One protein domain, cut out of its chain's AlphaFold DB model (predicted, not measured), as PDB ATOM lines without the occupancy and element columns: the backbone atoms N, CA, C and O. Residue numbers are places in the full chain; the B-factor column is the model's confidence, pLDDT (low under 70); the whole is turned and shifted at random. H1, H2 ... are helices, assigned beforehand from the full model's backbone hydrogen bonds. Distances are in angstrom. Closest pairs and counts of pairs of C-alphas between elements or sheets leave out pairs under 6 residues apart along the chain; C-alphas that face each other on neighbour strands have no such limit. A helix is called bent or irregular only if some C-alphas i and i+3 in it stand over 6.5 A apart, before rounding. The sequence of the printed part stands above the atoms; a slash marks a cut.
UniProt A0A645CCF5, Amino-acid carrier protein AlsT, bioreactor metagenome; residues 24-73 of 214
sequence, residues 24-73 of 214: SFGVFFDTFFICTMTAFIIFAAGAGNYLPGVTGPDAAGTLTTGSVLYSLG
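What this domain is: This is residues 24 to 73 of the 214 residues of the protein "Amino-acid carrier protein AlsT" of bioreactor metagenome (UniProt A0A645CCF5). A long helix, H1, sticks out with residues 24 to 37 as a free arm, and a shorter, kinked helix, H2, crosses the last part of H1 nearly at a right angle, making with it and the loop of residues 49 to 56 a small head at one end of the arm. The printed part has 50 residues with two named helices, H1 then H2, and no named strand; its class is all helix. It is only just loose, close to compact, with a radius of gyration of the C-alphas of 12.1 A, and spans 35 by 24 by 15 A.

How they stand to each other: Start at Ser 24, where H1, residues 24 to 48, begins; its residues 24 to 37 stand free. Further on, H1 touches H2, residues 57 to 72, with residues 38 to 48 alone. Look there for the closest C-alphas of the two helices, those of Ala 45 and Ser 67, 5.1 A apart. Their lines are about perpendicular, at 76 degrees. Within hydrogen-bond range are 16 of 21 O i to N i+4 pairs in H1 and 8 of 12 in H2.

Where its parts are: Find C-alpha 24 at (-32.389, 23.626, 55.371); from there H1 runs 36.0 A to C-alpha 48 at (-54.211, -1.551, 41.663). It is irregular, with C-alphas 44 and 47 9.0 A apart. H2 runs 24.0 A from Pro 57 to C-alpha 72 at (-53.218, -1.842, 54.795). It is irregular too, with C-alphas 61 and 64 7.6 A apart, and has a kink of 50 degrees near residue 64.

The domain as a whole: The two C-alphas farthest apart are those of Ser 24 and Gly 48, 36.0 A. Without residues 24 to 37, the other 36 residues span 24 by 16 by 15 A. The printed part has no cut, and the link from H1 to H2, 8 residues, is short. In the B-factor column, the mean pLDDT of the printed part is 85.4; residues 47 to 48 and residue 57 are under 70.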
ATOM      1  N   SER A  24     -32.859  24.439  56.500       92.12
ATOM      2  CA  SER A  24     -32.389  23.626  55.371       92.12
ATOM      3  C   SER A  24     -32.494  22.130  55.677       92.12
ATOM      4  O   SER A  24     -32.903  21.351  54.816       92.12
ATOM      5  N   PHE A  25     -32.205  21.731  56.920       92.44
ATOM      6  CA  PHE A  25     -32.404  20.359  57.381       92.44
ATOM      7  C   PHE A  25     -33.882  19.944  57.354       92.44
ATOM      8  O   PHE A  25     -34.191  18.829  56.940       92.44
ATOM      9  N   GLY A  26     -34.802  20.848  57.707       91.25
ATOM     10  CA  GLY A  26     -36.243  20.603  57.588       91.25
ATOM     11  C   GLY A  26     -36.678  20.279  56.154       91.25
ATOM     12  O   GLY A  26     -37.402  19.310  55.939       91.25
ATOM     13  N   VAL A  27     -36.181  21.032  55.163       91.94
ATOM     14  CA  VAL A  27     -36.464  20.770  53.736       91.94
ATOM     15  C   VAL A  27     -35.869  19.435  53.286       91.94
ATOM     16  O   VAL A  27     -36.532  18.667  52.589       91.94
ATOM     17  N   PHE A  28     -34.638  19.128  53.705       93.44
ATOM     18  CA  PHE A  28     -34.016  17.835  53.425       93.44
ATOM     19  C   PHE A  28     -34.848  16.676  53.987       93.44
ATOM     20  O   PHE A  28     -35.070  15.693  53.283       93.44
ATOM     21  N   PHE A  29     -35.343  16.801  55.221       93.56
ATOM     22  CA  PHE A  29     -36.146  15.756  55.846       93.56
ATOM     23  C   PHE A  29     -37.470  15.518  55.107       93.56
ATOM     24  O   PHE A  29     -37.813  14.377  54.798       93.56
ATOM     25  N   ASP A  30     -38.173  16.599  54.768       91.88
ATOM     26  CA  ASP A  30     -39.429  16.552  54.019       91.88
ATOM     27  C   ASP A  30     -39.249  15.877  52.650       91.88
ATOM     28  O   ASP A  30     -39.894  14.876  52.344       91.88
ATOM     29  N   THR A  31     -38.287  16.339  51.851       93.19
ATOM     30  CA  THR A  31     -38.102  15.808  50.494       93.19
ATOM     31  C   THR A  31     -37.500  14.402  50.494       93.19
ATOM     32  O   THR A  31     -37.982  13.520  49.785       93.19
ATOM     33  N   PHE A  32     -36.437  14.165  51.267       93.62
ATOM     34  CA  PHE A  32     -35.692  12.909  51.176       93.62
ATOM     35  C   PHE A  32     -36.379  11.762  51.914       93.62
ATOM     36  O   PHE A  32     -36.329  10.632  51.433       93.62
ATOM     37  N   PHE A  33     -37.030  12.029  53.049       93.50
ATOM     38  CA  PHE A  33     -37.707  10.987  53.820       93.50
ATOM     39  C   PHE A  33     -39.209  10.993  53.559       93.50
ATOM     40  O   PHE A  33     -39.734   9.988  53.087       93.50
ATOM     41  N   ILE A  34     -39.908  12.105  53.800       92.62
ATOM     42  CA  ILE A  34     -41.380  12.119  53.759       92.62
ATOM     43  C   ILE A  34     -41.913  11.906  52.335       92.62
ATOM     44  O   ILE A  34     -42.730  11.004  52.109       92.62
ATOM     45  N   CYS A  35     -41.424  12.664  51.348       93.06
ATOM     46  CA  CYS A  35     -41.862  12.503  49.960       93.06
ATOM     47  C   CYS A  35     -41.436  11.148  49.378       93.06
ATOM     48  O   CYS A  35     -42.237  10.492  48.713       93.06
ATOM     49  N   THR A  36     -40.219  10.682  49.673       94.00
ATOM     50  CA  THR A  36     -39.735   9.370  49.208       94.00
ATOM     51  C   THR A  36     -40.540   8.214  49.799       94.00
ATOM     52  O   THR A  36     -40.933   7.307  49.067       94.00
ATOM     53  N   MET A  37     -40.850   8.243  51.101       92.69
ATOM     54  CA  MET A  37     -41.721   7.243  51.732       92.69
ATOM     55  C   MET A  37     -43.113   7.246  51.094       92.69
ATOM     56  O   MET A  37     -43.641   6.183  50.773       92.69
ATOM     57  N   THR A  38     -43.678   8.430  50.845       91.19
ATOM     58  CA  THR A  38     -44.964   8.569  50.146       91.19
ATOM     59  C   THR A  38     -44.913   7.950  48.746       91.19
ATOM     60  O   THR A  38     -45.800   7.180  48.381       91.19
ATOM     61  N   ALA A  39     -43.850   8.214  47.984       90.69
ATOM     62  CA  ALA A  39     -43.653   7.633  46.659       90.69
ATOM     63  C   ALA A  39     -43.527   6.101  46.712       90.69
ATOM     64  O   ALA A  39     -44.155   5.408  45.912       90.69
ATOM     65  N   PHE A  40     -42.784   5.555  47.678       91.00
ATOM     66  CA  PHE A  40     -42.678   4.106  47.859       91.00
ATOM     67  C   PHE A  40     -44.008   3.454  48.223       91.00
ATOM     68  O   PHE A  40     -44.308   2.390  47.689       91.00
ATOM     69  N   ILE A  41     -44.830   4.089  49.063       90.06
ATOM     70  CA  ILE A  41     -46.185   3.605  49.364       90.06
ATOM     71  C   ILE A  41     -47.028   3.537  48.083       90.06
ATOM     72  O   ILE A  41     -47.700   2.533  47.846       90.06
ATOM     73  N   ILE A  42     -46.966   4.573  47.240       89.56
ATOM     74  CA  ILE A  42     -47.699   4.606  45.968       89.56
ATOM     75  C   ILE A  42     -47.212   3.506  45.020       89.56
ATOM     76  O   ILE A  42     -48.023   2.785  44.441       89.56
ATOM     77  N   PHE A  43     -45.898   3.327  44.887       88.25
ATOM     78  CA  PHE A  43     -45.339   2.287  44.023       88.25
ATOM     79  C   PHE A  43     -45.604   0.870  44.537       88.25
ATOM     80  O   PHE A  43     -45.851  -0.025  43.731       88.25
ATOM     81  N   ALA A  44     -45.613   0.660  45.854       87.50
ATOM     82  CA  ALA A  44     -45.903  -0.638  46.459       87.50
ATOM     83  C   ALA A  44     -47.358  -1.087  46.241       87.50
ATOM     84  O   ALA A  44     -47.605  -2.282  46.092       87.50
ATOM     85  N   ALA A  45     -48.314  -0.151  46.156       84.75
ATOM     86  CA  ALA A  45     -49.704  -0.468  45.807       84.75
ATOM     87  C   ALA A  45     -49.862  -0.975  44.356       84.75
ATOM     88  O   ALA A  45     -50.853  -1.629  44.020       84.75
ATOM     89  N   GLY A  46     -48.867  -0.716  43.501       77.44
ATOM     90  CA  GLY A  46     -48.785  -1.235  42.142       77.44
ATOM     91  C   GLY A  46     -49.954  -0.818  41.244       77.44
ATOM     92  O   GLY A  46     -50.645   0.178  41.474       77.44
ATOM     93  N   ALA A  47     -50.204  -1.633  40.216       69.44
ATOM     94  CA  ALA A  47     -51.230  -1.391  39.200       69.44
ATOM     95  C   ALA A  47     -52.674  -1.336  39.750       69.44
ATOM     96  O   ALA A  47     -53.590  -0.970  39.020       69.44
ATOM     97  N   GLY A  48     -52.902  -1.683  41.022       68.00
ATOM     98  CA  GLY A  48     -54.211  -1.551  41.663       68.00
ATOM     99  C   GLY A  48     -54.627  -0.100  41.926       68.00
ATOM    100  O   GLY A  48     -55.819   0.173  42.035       68.00
ATOM    101  N   ASN A  49     -53.668   0.831  42.011       75.75
ATOM    102  CA  ASN A  49     -53.949   2.234  42.331       75.75
ATOM    103  C   ASN A  49     -53.107   3.247  41.531       75.75
ATOM    104  O   ASN A  49     -53.499   4.405  41.411       75.75
ATOM    105  N   TYR A  50     -51.971   2.833  40.959       79.19
ATOM    106  CA  TYR A  50     -51.145   3.694  40.115       79.19
ATOM    107  C   TYR A  50     -50.561   2.921  38.925       79.19
ATOM    108  O   TYR A  50     -49.730   2.027  39.085       79.19
ATOM    109  N   LEU A  51     -50.971   3.301  37.712       77.94
ATOM    110  CA  LEU A  51     -50.306   2.916  36.464       77.94
ATOM    111  C   LEU A  51     -49.576   4.122  35.853       77.94
ATOM    112  O   LEU A  51     -50.235   5.118  35.512       77.94
ATOM    113  N   PRO A  52     -48.252   4.029  35.639       76.38
ATOM    114  CA  PRO A  52     -47.500   5.040  34.904       76.38
ATOM    115  C   PRO A  52     -48.095   5.282  33.509       76.38
ATOM    116  O   PRO A  52     -48.376   4.338  32.775       76.38
ATOM    117  N   GLY A  53     -48.302   6.549  33.140       73.56
ATOM    118  CA  GLY A  53     -48.793   6.950  31.812       73.56
ATOM    119  C   GLY A  53     -50.298   6.782  31.566       73.56
ATOM    120  O   GLY A  53     -50.796   7.304  30.575       73.56
ATOM    121  N   VAL A  54     -51.027   6.106  32.460       78.25
ATOM    122  CA  VAL A  54     -52.494   5.937  32.377       78.25
ATOM    123  C   VAL A  54     -53.208   6.766  33.439       78.25
ATOM    124  O   VAL A  54     -54.257   7.350  33.182       78.25
ATOM    125  N   THR A  55     -52.638   6.827  34.641       78.44
ATOM    126  CA  THR A  55     -53.246   7.548  35.759       78.44
ATOM    127  C   THR A  55     -53.116   9.051  35.527       78.44
ATOM    128  O   THR A  55     -52.004   9.578  35.481       78.44
ATOM    129  N   GLY A  56     -54.250   9.726  35.331       73.00
ATOM    130  CA  GLY A  56     -54.287  11.153  35.025       73.00
ATOM    131  C   GLY A  56     -53.855  12.041  36.205       73.00
ATOM    132  O   GLY A  56     -53.899  11.598  37.356       73.00
ATOM    133  N   PRO A  57     -53.491  13.313  35.946       69.62
ATOM    134  CA  PRO A  57     -53.074  14.266  36.981       69.62
ATOM    135  C   PRO A  57     -54.132  14.478  38.072       69.62
ATOM    136  O   PRO A  57     -53.796  14.706  39.232       69.62
ATOM    137  N   ASP A  58     -55.411  14.349  37.714       71.19
ATOM    138  CA  ASP A  58     -56.545  14.539  38.621       71.19
ATOM    139  C   ASP A  58     -56.580  13.517  39.771       71.19
ATOM    140  O   ASP A  58     -57.143  13.793  40.829       71.19
ATOM    141  N   ALA A  59     -55.932  12.359  39.611       77.38
ATOM    142  CA  ALA A  59     -55.861  11.340  40.654       77.38
ATOM    143  C   ALA A  59     -54.883  11.703  41.785       77.38
ATOM    144  O   ALA A  59     -54.959  11.116  42.867       77.38
ATOM    145  N   ALA A  60     -53.973  12.666  41.571       75.88
ATOM    146  CA  ALA A  60     -52.884  12.979  42.498       75.88
ATOM    147  C   ALA A  60     -53.365  13.264  43.931       75.88
ATOM    148  O   ALA A  60     -52.714  12.847  44.888       75.88
ATOM    149  N   GLY A  61     -54.532  13.900  44.083       77.31
ATOM    150  CA  GLY A  61     -55.112  14.223  45.390       77.31
ATOM    151  C   GLY A  61     -55.533  13.005  46.223       77.31
ATOM    152  O   GLY A  61     -55.620  13.105  47.444       77.31
ATOM    153  N   THR A  62     -55.769  11.850  45.596       84.94
ATOM    154  CA  THR A  62     -56.248  10.635  46.278       84.94
ATOM    155  C   THR A  62     -55.264   9.472  46.221       84.94
ATOM    156  O   THR A  62     -55.462   8.490  46.936       84.94
ATOM    157  N   LEU A  63     -54.196   9.562  45.418       88.25
ATOM    158  CA  LEU A  63     -53.244   8.466  45.197       88.25
ATOM    159  C   LEU A  63     -52.633   7.928  46.490       88.25
ATOM    160  O   LEU A  63     -52.623   6.715  46.701       88.25
ATOM    161  N   THR A  64     -52.155   8.799  47.375       89.56
ATOM    162  CA  THR A  64     -51.526   8.369  48.630       89.56
ATOM    163  C   THR A  64     -52.520   7.627  49.520       89.56
ATOM    164  O   THR A  64     -52.241   6.515  49.966       89.56
ATOM    165  N   THR A  65     -53.711   8.197  49.723       89.12
ATOM    166  CA  THR A  65     -54.775   7.568  50.515       89.12
ATOM    167  C   THR A  65     -55.202   6.237  49.902       89.12
ATOM    168  O   THR A  65     -55.231   5.235  50.608       89.12
ATOM    169  N   GLY A  66     -55.449   6.186  48.590       88.81
ATOM    170  CA  GLY A  66     -55.811   4.952  47.887       88.81
ATOM    171  C   GLY A  66     -54.751   3.856  48.021       88.81
ATOM    172  O   GLY A  66     -55.089   2.694  48.228       88.81
ATOM    173  N   SER A  67     -53.469   4.227  48.010       89.56
ATOM    174  CA  SER A  67     -52.352   3.276  48.094       89.56
ATOM    175  C   SER A  67     -52.233   2.673  49.489       89.56
ATOM    176  O   SER A  67     -51.990   1.474  49.643       89.56
ATOM    177  N   VAL A  68     -52.459   3.494  50.516       90.06
ATOM    178  CA  VAL A  68     -52.520   3.041  51.908       90.06
ATOM    179  C   VAL A  68     -53.723   2.130  52.131       90.06
ATOM    180  O   VAL A  68     -53.568   1.071  52.731       90.06
ATOM    181  N   LEU A  69     -54.902   2.489  51.614       90.75
ATOM    182  CA  LEU A  69     -56.099   1.648  51.722       90.75
ATOM    183  C   LEU A  69     -55.924   0.299  51.035       90.75
ATOM    184  O   LEU A  69     -56.339  -0.723  51.575       90.75
ATOM    185  N   TYR A  70     -55.289   0.295  49.865       87.25
ATOM    186  CA  TYR A  70     -54.989  -0.927  49.135       87.25
ATOM    187  C   TYR A  70     -54.010  -1.829  49.902       87.25
ATOM    188  O   TYR A  70     -54.214  -3.037  49.975       87.25
ATOM    189  N   SER A  71     -52.978  -1.243  50.518       86.38
ATOM    190  CA  SER A  71     -51.898  -2.005  51.165       86.38
ATOM    191  C   SER A  71     -52.220  -2.446  52.596       86.38
ATOM    192  O   SER A  71     -51.813  -3.526  53.014       86.38
ATOM    193  N   LEU A  72     -52.928  -1.614  53.370       87.56
ATOM    194  CA  LEU A  72     -53.218  -1.842  54.795       87.56
ATOM    195  C   LEU A  72     -54.697  -2.150  55.080       87.56
ATOM    196  O   LEU A  72     -55.038  -2.521  56.205       87.56
ATOM    197  N   GLY A  73     -55.567  -2.030  54.077       87.62
ATOM    198  CA  GLY A  73     -56.997  -2.304  54.171       87.62
ATOM    199  C   GLY A  73     -57.860  -1.067  54.445       87.62
ATOM    200  O   GLY A  73     -57.395  -0.004  54.860       87.62
TER     201      GLY A  73